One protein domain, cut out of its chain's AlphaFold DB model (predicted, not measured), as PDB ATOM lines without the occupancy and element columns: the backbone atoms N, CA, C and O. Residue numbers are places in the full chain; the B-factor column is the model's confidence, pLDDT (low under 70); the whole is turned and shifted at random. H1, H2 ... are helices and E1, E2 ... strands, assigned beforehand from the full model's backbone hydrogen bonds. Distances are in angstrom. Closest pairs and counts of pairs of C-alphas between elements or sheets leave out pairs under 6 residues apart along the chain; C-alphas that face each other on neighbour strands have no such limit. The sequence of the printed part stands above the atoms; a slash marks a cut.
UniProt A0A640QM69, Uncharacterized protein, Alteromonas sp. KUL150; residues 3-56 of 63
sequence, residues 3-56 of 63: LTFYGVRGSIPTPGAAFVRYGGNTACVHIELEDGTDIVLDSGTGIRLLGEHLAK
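AT A GLANCE: This is residues 3 to 56 of the 63 residues of an uncharacterized protein of Alteromonas sp. KUL150 (UniProt A0A640QM69). A small wall of three antiparallel strands, E1, E2 and E3, has one short helix, H1, over one face, while a long loop, residues 8 to 27, reaches away from one end of the sheet and the turn between E2 and E3 reaches out at the other end. These two ends make the long axis. The printed part has 54 residues, with three named strands and then one named helix along it; the class is mixed, helices and strands, with 22 residues, under half, in named elements. The sheet's order is E1, E2, E3. The whole is only just compact, close to loose, with a radius of gyration of the C-alphas of 11.6 A, and elongated, spanning 38 by 20 by 16 A.

IN THESE COORDINATES: Find C-alpha 3 at (325.056, 358.701, 277.008); from there E1 runs through residues 3 to 7, 12.0 A from first to last C-alpha. Go on past residues 8 to 27, which hold no named element, to C-alpha 28 at (324.503, 353.960, 286.791), where E2 begins; it covers residues 28 to 32 and 13.5 A. E3 comes next, residues 38 to 41, 10.0 A. Last is H1, residues 47 to 54, also 10.0 A, ending at C-alpha 54 at (321.376, 345.314, 277.074).

HOW THE PARTS SIT: Start with the sheet, a meander, each strand the antiparallel neighbour of the one before. E1 and E2 form a hairpin, their directions at 161 degrees; look for N 4 and O 30, 2.8 A apart and within hydrogen-bond range, and for N 30 and O 4, 2.9 A. E2 and E3 form a second hairpin at 155 degrees, with N 31 and O 39 within hydrogen-bond range at 2.8 A. E1 and E3 are the edge strands and are apart. H1 is on the sheet at a height of 9.2 A, over E2 and, only just, over E1, on which 3 of its C-alphas fall. It runs along the strands, at 7 degrees to E2 on the local plane. The closest C-alphas of E1 and H1 are those of Tyr 6 and Leu 50, 6.5 A apart; those of E2 and H1 are Cys 28 and Ile 47, 6.1 A. In H1 every O i to N i+4 pair is within hydrogen-bond range.

THE WHOLE: The two C-alphas farthest apart are those of Ala 18, in the long link from E1 to E2, and Asp 35, in the tight link from E2 to E3, 38.4 A. The link from E3 to H1 is tight too. The printed part has no cut. Its mean pLDDT is 93.5, and no printed residue is under 70.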
ATOM      1  N   LEU A   3     325.015 358.869 275.549       96.00
ATOM      2  CA  LEU A   3     325.056 358.701 277.008       96.00
ATOM      3  C   LEU A   3     323.636 358.546 277.561       96.00
ATOM      4  O   LEU A   3     322.759 359.339 277.217       96.00
ATOM      5  N   THR A   4     323.421 357.579 278.450       96.25
ATOM      6  CA  THR A   4     322.136 357.365 279.126       96.25
ATOM      7  C   THR A   4     322.346 357.218 280.629       96.25
ATOM      8  O   THR A   4     323.133 356.388 281.078       96.25
ATOM      9  N   PHE A   5     321.610 357.999 281.418       96.06
ATOM     10  CA  PHE A   5     321.619 357.900 282.875       96.06
ATOM     11  C   PHE A   5     320.505 356.960 283.335       96.06
ATOM     12  O   PHE A   5     319.326 357.305 283.272       96.06
ATOM     13  N   TYR A   6     320.883 355.781 283.821       95.88
ATOM     14  CA  TYR A   6     319.954 354.812 284.409       95.88
ATOM     15  C   TYR A   6     319.751 355.036 285.912       95.88
ATOM     16  O   TYR A   6     318.745 354.596 286.483       95.88
ATOM     17  N   GLY A   7     320.665 355.769 286.549       95.81
ATOM     18  CA  GLY A   7     320.489 356.305 287.888       95.81
ATOM     19  C   GLY A   7     321.393 357.501 288.163       95.81
ATOM     20  O   GLY A   7     322.512 357.587 287.664       95.81
ATOM     21  N   VAL A   8     320.861 358.444 288.942       94.69
ATOM     22  CA  VAL A   8     321.469 359.759 289.223       94.69
ATOM     23  C   VAL A   8     321.470 360.102 290.714       94.69
ATOM     24  O   VAL A   8     321.874 361.195 291.102       94.69
ATOM     25  N   ARG A   9     320.975 359.201 291.572       95.00
ATOM     26  CA  ARG A   9     321.036 359.377 293.027       95.00
ATOM     27  C   ARG A   9     322.403 358.940 293.545       95.00
ATOM     28  O   ARG A   9     323.083 358.133 292.914       95.00
ATOM     29  N   GLY A  10     322.779 359.473 294.706       90.00
ATOM     30  CA  GLY A  10     323.961 359.022 295.442       90.00
ATOM     31  C   GLY A  10     323.780 357.604 295.986       90.00
ATOM     32  O   GLY A  10     323.032 356.799 295.440       90.00
ATOM     33  N   SER A  11     324.418 357.294 297.110       92.69
ATOM     34  CA  SER A  11     324.444 355.930 297.658       92.69
ATOM     35  C   SER A  11     323.075 355.364 298.061       92.69
ATOM     36  O   SER A  11     322.944 354.153 298.210       92.69
ATOM     37  N   ILE A  12     322.058 356.211 298.251       93.06
ATOM     38  CA  ILE A  12     320.731 355.801 298.723       93.06
ATOM     39  C   ILE A  12     319.700 356.010 297.604       93.06
ATOM     40  O   ILE A  12     319.512 357.151 297.159       93.06
ATOM     41  N   PRO A  13     318.995 354.953 297.151       92.88
ATOM     42  CA  PRO A  13     317.914 355.110 296.191       92.88
ATOM     43  C   PRO A  13     316.785 355.929 296.818       92.88
ATOM     44  O   PRO A  13     316.481 355.798 298.002       92.88
ATOM     45  N   THR A  14     316.134 356.774 296.025       94.31
ATOM     46  CA  THR A  14     315.014 357.601 296.498       94.31
ATOM     47  C   THR A  14     313.738 357.267 295.719       94.31
ATOM     48  O   THR A  14     313.351 358.018 294.818       94.31
ATOM     49  N   PRO A  15     313.095 356.116 295.993       89.50
ATOM     50  CA  PRO A  15     311.851 355.749 295.330       89.50
ATOM     51  C   PRO A  15     310.695 356.652 295.786       89.50
ATOM     52  O   PRO A  15     310.695 357.173 296.900       89.50
ATOM     53  N   GLY A  16     309.684 356.810 294.931       90.56
ATOM     54  CA  GLY A  16     308.430 357.485 295.275       90.56
ATOM     55  C   GLY A  16     308.030 358.599 294.309       90.56
ATOM     56  O   GLY A  16     308.855 359.162 293.588       90.56
ATOM     57  N   ALA A  17     306.735 358.929 294.315       92.81
ATOM     58  CA  ALA A  17     306.130 359.884 293.385       92.81
ATOM     59  C   ALA A  17     306.771 361.282 293.453       92.81
ATOM     60  O   ALA A  17     306.951 361.928 292.423       92.81
ATOM     61  N   ALA A  18     307.200 361.710 294.645       91.88
ATOM     62  CA  ALA A  18     307.867 362.995 294.857       91.88
ATOM     63  C   ALA A  18     309.189 363.147 294.075       91.88
ATOM     64  O   ALA A  18     309.641 364.264 293.840       91.88
ATOM     65  N   PHE A  19     309.811 362.041 293.651       89.50
ATOM     66  CA  PHE A  19     311.135 362.034 293.023       89.50
ATOM     67  C   PHE A  19     311.116 361.591 291.557       89.50
ATOM     68  O   PHE A  19     312.172 361.520 290.926       89.50
ATOM     69  N   VAL A  20     309.929 361.339 290.989       86.81
ATOM     70  CA  VAL A  20     309.776 360.744 289.651       86.81
ATOM     71  C   VAL A  20     310.364 361.612 288.536       86.81
ATOM     72  O   VAL A  20     310.873 361.075 287.560       86.81
ATOM     73  N   ARG A  21     310.374 362.945 288.709       88.75
ATOM     74  CA  ARG A  21     310.933 363.894 287.729       88.75
ATOM     75  C   ARG A  21     312.396 363.600 287.387       88.75
ATOM     76  O   ARG A  21     312.797 363.815 286.251       88.75
ATOM     77  N   TYR A  22     313.177 363.150 288.368       86.81
ATOM     78  CA  TYR A  22     314.619 362.916 288.221       86.81
ATOM     79  C   TYR A  22     315.009 361.439 288.358       86.81
ATOM     80  O   TYR A  22     316.142 361.076 288.066       86.81
ATOM     81  N   GLY A  23     314.088 360.582 288.806       89.81
ATOM     82  CA  GLY A  23     314.338 359.162 289.034       89.81
ATOM     83  C   GLY A  23     314.861 358.849 290.440       89.81
ATOM     84  O   GLY A  23     315.361 359.714 291.164       89.81
ATOM     85  N   GLY A  24     314.704 357.582 290.834       94.56
ATOM     86  CA  GLY A  24     315.024 357.086 292.178       94.56
ATOM     87  C   GLY A  24     316.236 356.157 292.257       94.56
ATOM     88  O   GLY A  24     316.586 355.732 293.355       94.56
ATOM     89  N   ASN A  25     316.871 355.836 291.131       96.50
ATOM     90  CA  ASN A  25     317.972 354.875 291.079       96.50
ATOM     91  C   ASN A  25     319.319 355.507 291.450       96.50
ATOM     92  O   ASN A  25     319.589 356.652 291.077       96.50
ATOM     93  N   THR A  26     320.173 354.743 292.134       96.56
ATOM     94  CA  THR A  26     321.560 355.136 292.418       96.56
ATOM     95  C   THR A  26     322.424 355.055 291.159       96.56
ATOM     96  O   THR A  26     322.011 354.439 290.172       96.56
ATOM     97  N   ALA A  27     323.580 355.720 291.193       96.75
ATOM     98  CA  ALA A  27     324.486 355.930 290.064       96.75
ATOM     99  C   ALA A  27     324.633 354.711 289.135       96.75
ATOM    100  O   ALA A  27     325.023 353.620 289.544       96.75
ATOM    101  N   CYS A  28     324.275 354.912 287.870       96.75
ATOM    102  CA  CYS A  28     324.503 353.960 286.791       96.75
ATOM    103  C   CYS A  28     324.404 354.719 285.467       96.75
ATOM    104  O   CYS A  28     323.357 355.307 285.160       96.75
ATOM    105  N   VAL A  29     325.492 354.736 284.703       96.38
ATOM    106  CA  VAL A  29     325.573 355.436 283.418       96.38
ATOM    107  C   VAL A  29     326.003 354.461 282.342       96.38
ATOM    108  O   VAL A  29     326.944 353.693 282.513       96.38
ATOM    109  N   HIS A  30     325.311 354.514 281.214       95.75
ATOM    110  CA  HIS A  30     325.609 353.722 280.033       95.75
ATOM    111  C   HIS A  30     326.093 354.630 278.913       95.75
ATOM    112  O   HIS A  30     325.483 355.667 278.636       95.75
ATOM    113  N   ILE A  31     327.183 354.232 278.274       95.06
ATOM    114  CA  ILE A  31     327.763 354.905 277.122       95.06
ATOM    115  C   ILE A  31     327.749 353.922 275.962       95.06
ATOM    116  O   ILE A  31     328.323 352.842 276.057       95.06
ATOM    117  N   GLU A  32     327.122 354.321 274.864       93.44
ATOM    118  CA  GLU A  32     327.198 353.613 273.593       93.44
ATOM    119  C   GLU A  32     328.147 354.378 272.665       93.44
ATOM    120  O   GLU A  32     327.898 355.536 272.288       93.44
ATOM    121  N   LEU A  33     329.264 353.737 272.328       92.31
ATOM    122  CA  LEU A  33     330.214 354.227 271.339       92.31
ATOM    123  C   LEU A  33     329.700 353.965 269.917       92.31
ATOM    124  O   LEU A  33     328.740 353.232 269.691       92.31
ATOM    125  N   GLU A  34     330.318 354.618 268.936       92.38
ATOM    126  CA  GLU A  34     329.885 354.536 267.532       92.38
ATOM    127  C   GLU A  34     330.185 353.183 266.888       92.38
ATOM    128  O   GLU A  34     329.495 352.784 265.956       92.38
ATOM    129  N   ASP A  35     331.167 352.458 267.424       90.44
ATOM    130  CA  ASP A  35     331.517 351.097 267.019       90.44
ATOM    131  C   ASP A  35     330.616 350.023 267.661       90.44
ATOM    132  O   ASP A  35     330.804 348.831 267.428       90.44
ATOM    133  N   GLY A  36     329.616 350.439 268.449       88.25
ATOM    134  CA  GLY A  36     328.688 349.552 269.145       88.25
ATOM    135  C   GLY A  36     329.185 349.059 270.503       88.25
ATOM    136  O   GLY A  36     328.456 348.315 271.158       88.25
ATOM    137  N   THR A  37     330.371 349.485 270.949       89.56
ATOM    138  CA  THR A  37     330.883 349.173 272.286       89.56
ATOM    139  C   THR A  37     330.007 349.825 273.354       89.56
ATOM    140  O   THR A  37     329.742 351.032 273.321       89.56
ATOM    141  N   ASP A  38     329.583 349.022 274.326       92.44
ATOM    142  CA  ASP A  38     328.840 349.460 275.501       92.44
ATOM    143  C   ASP A  38     329.800 349.602 276.688       92.44
ATOM    144  O   ASP A  38     330.507 348.660 277.035       92.44
ATOM    145  N   ILE A  39     329.821 350.774 277.322       92.81
ATOM    146  CA  ILE A  39     330.576 351.025 278.554       92.81
ATOM    147  C   ILE A  39     329.577 351.313 279.667       92.81
ATOM    148  O   ILE A  39     328.670 352.139 279.510       92.81
ATOM    149  N   VAL A  40     329.763 350.654 280.807       94.38
ATOM    150  CA  VAL A  40     328.960 350.869 282.010       94.38
ATOM    151  C   VAL A  40     329.825 351.534 283.071       94.38
ATOM    152  O   VAL A  40     330.866 351.009 283.456       94.38
ATOM    153  N   LEU A  41     329.396 352.703 283.541       94.75
ATOM    154  CA  LEU A  41     330.017 353.400 284.661       94.75
ATOM    155  C   LEU A  41     329.124 353.247 285.890       94.75
ATOM    156  O   LEU A  41     328.016 353.790 285.930       94.75
ATOM    157  N   ASP A  42     329.658 352.540 286.885       94.12
ATOM    158  CA  ASP A  42     328.973 352.137 288.114       94.12
ATOM    159  C   ASP A  42     327.774 351.194 287.876       94.12
ATOM    160  O   ASP A  42     327.089 351.202 286.850       94.12
ATOM    161  N   SER A  43     327.512 350.349 288.862       94.19
ATOM    162  CA  SER A  43     326.466 349.329 288.840       94.19
ATOM    163  C   SER A  43     325.514 349.509 290.018       94.19
ATOM    164  O   SER A  43     325.123 348.539 290.673       94.19
ATOM    165  N   GLY A  44     325.145 350.761 290.307       95.88
ATOM    166  CA  GLY A  44     324.092 351.097 291.258       95.88
ATOM    167  C   GLY A  44     322.728 350.539 290.840       95.88
ATOM    168  O   GLY A  44     322.595 349.808 289.863       95.88
ATOM    169  N   THR A  45     321.653 350.892 291.543       96.62
ATOM    170  CA  THR A  45     320.332 350.269 291.338       96.62
ATOM    171  C   THR A  45     319.745 350.498 289.940       96.62
ATOM    172  O   THR A  45     318.860 349.750 289.522       96.62
ATOM    173  N   GLY A  46     320.267 351.470 289.181       95.75
ATOM    174  CA  GLY A  46     319.946 351.658 287.765       95.75
ATOM    175  C   GLY A  46     320.375 350.493 286.864       95.75
ATOM    176  O   GLY A  46     319.769 350.302 285.808       95.75
ATOM    177  N   ILE A  47     321.326 349.659 287.306       96.06
ATOM    178  CA  ILE A  47     321.858 348.522 286.542       96.06
ATOM    179  C   ILE A  47     320.771 347.533 286.126       96.06
ATOM    180  O   ILE A  47     320.879 346.896 285.086       96.06
ATOM    181  N   ARG A  48     319.684 347.431 286.898       95.50
ATOM    182  CA  ARG A  48     318.582 346.518 286.587       95.50
ATOM    183  C   ARG A  48     317.862 346.913 285.293       95.50
ATOM    184  O   ARG A  48     317.605 346.056 284.456       95.50
ATOM    185  N   LEU A  49     317.582 348.204 285.116       95.44
ATOM    186  CA  LEU A  49     316.960 348.727 283.894       95.44
ATOM    187  C   LEU A  49     317.937 348.699 282.714       95.44
ATOM    188  O   LEU A  49     317.537 348.386 281.594       95.44
ATOM    189  N   LEU A  50     319.218 348.987 282.967       96.00
ATOM    190  CA  LEU A  50     320.257 348.855 281.947       96.00
ATOM    191  C   LEU A  50     320.384 347.401 281.476       96.00
ATOM    192  O   LEU A  50     320.432 347.153 280.277       96.00
ATOM    193  N   GLY A  51     320.359 346.431 282.389       94.69
ATOM    194  CA  GLY A  51     320.396 345.008 282.057       94.69
ATOM    195  C   GLY A  51     319.237 344.585 281.154       94.69
ATOM    196  O   GLY A  51     319.459 343.905 280.157       94.69
ATOM    197  N   GLU A  52     318.013 345.051 281.429       95.44
ATOM    198  CA  GLU A  52     316.848 344.817 280.557       95.44
ATOM    199  C   GLU A  52     317.013 345.433 279.157       95.44
ATOM    200  O   GLU A  52     316.471 344.910 278.180       95.44
ATOM    201  N   HIS A  53     317.739 346.550 279.043       93.69
ATOM    202  CA  HIS A  53     318.069 347.164 277.759       93.69
ATOM    203  C   HIS A  53     319.141 346.365 277.008       93.69
ATOM    204  O   HIS A  53     318.936 346.009 275.848       93.69
ATOM    205  N   LEU A  54     320.253 346.039 277.671       92.75
ATOM    206  CA  LEU A  54     321.376 345.314 277.074       92.75
ATOM    207  C   LEU A  54     320.998 343.882 276.679       92.75
ATOM    208  O   LEU A  54     321.429 343.414 275.633       92.75
ATOM    209  N   ALA A  55     320.119 343.216 277.434       91.81
ATOM    210  CA  ALA A  55     319.612 341.881 277.103       91.81
ATOM    211  C   ALA A  55     318.834 341.820 275.774       91.81
ATOM    212  O   ALA A  55     318.608 340.735 275.243       91.81
ATOM    213  N   LYS A  56     318.404 342.969 275.233       91.31
ATOM    214  CA  LYS A  56     317.750 343.070 273.917       91.31
ATOM    215  C   LYS A  56     318.744 343.317 272.780       91.31
ATOM    216  O   LYS A  56     318.331 343.318 271.621       91.31
TER     217      LYS A  56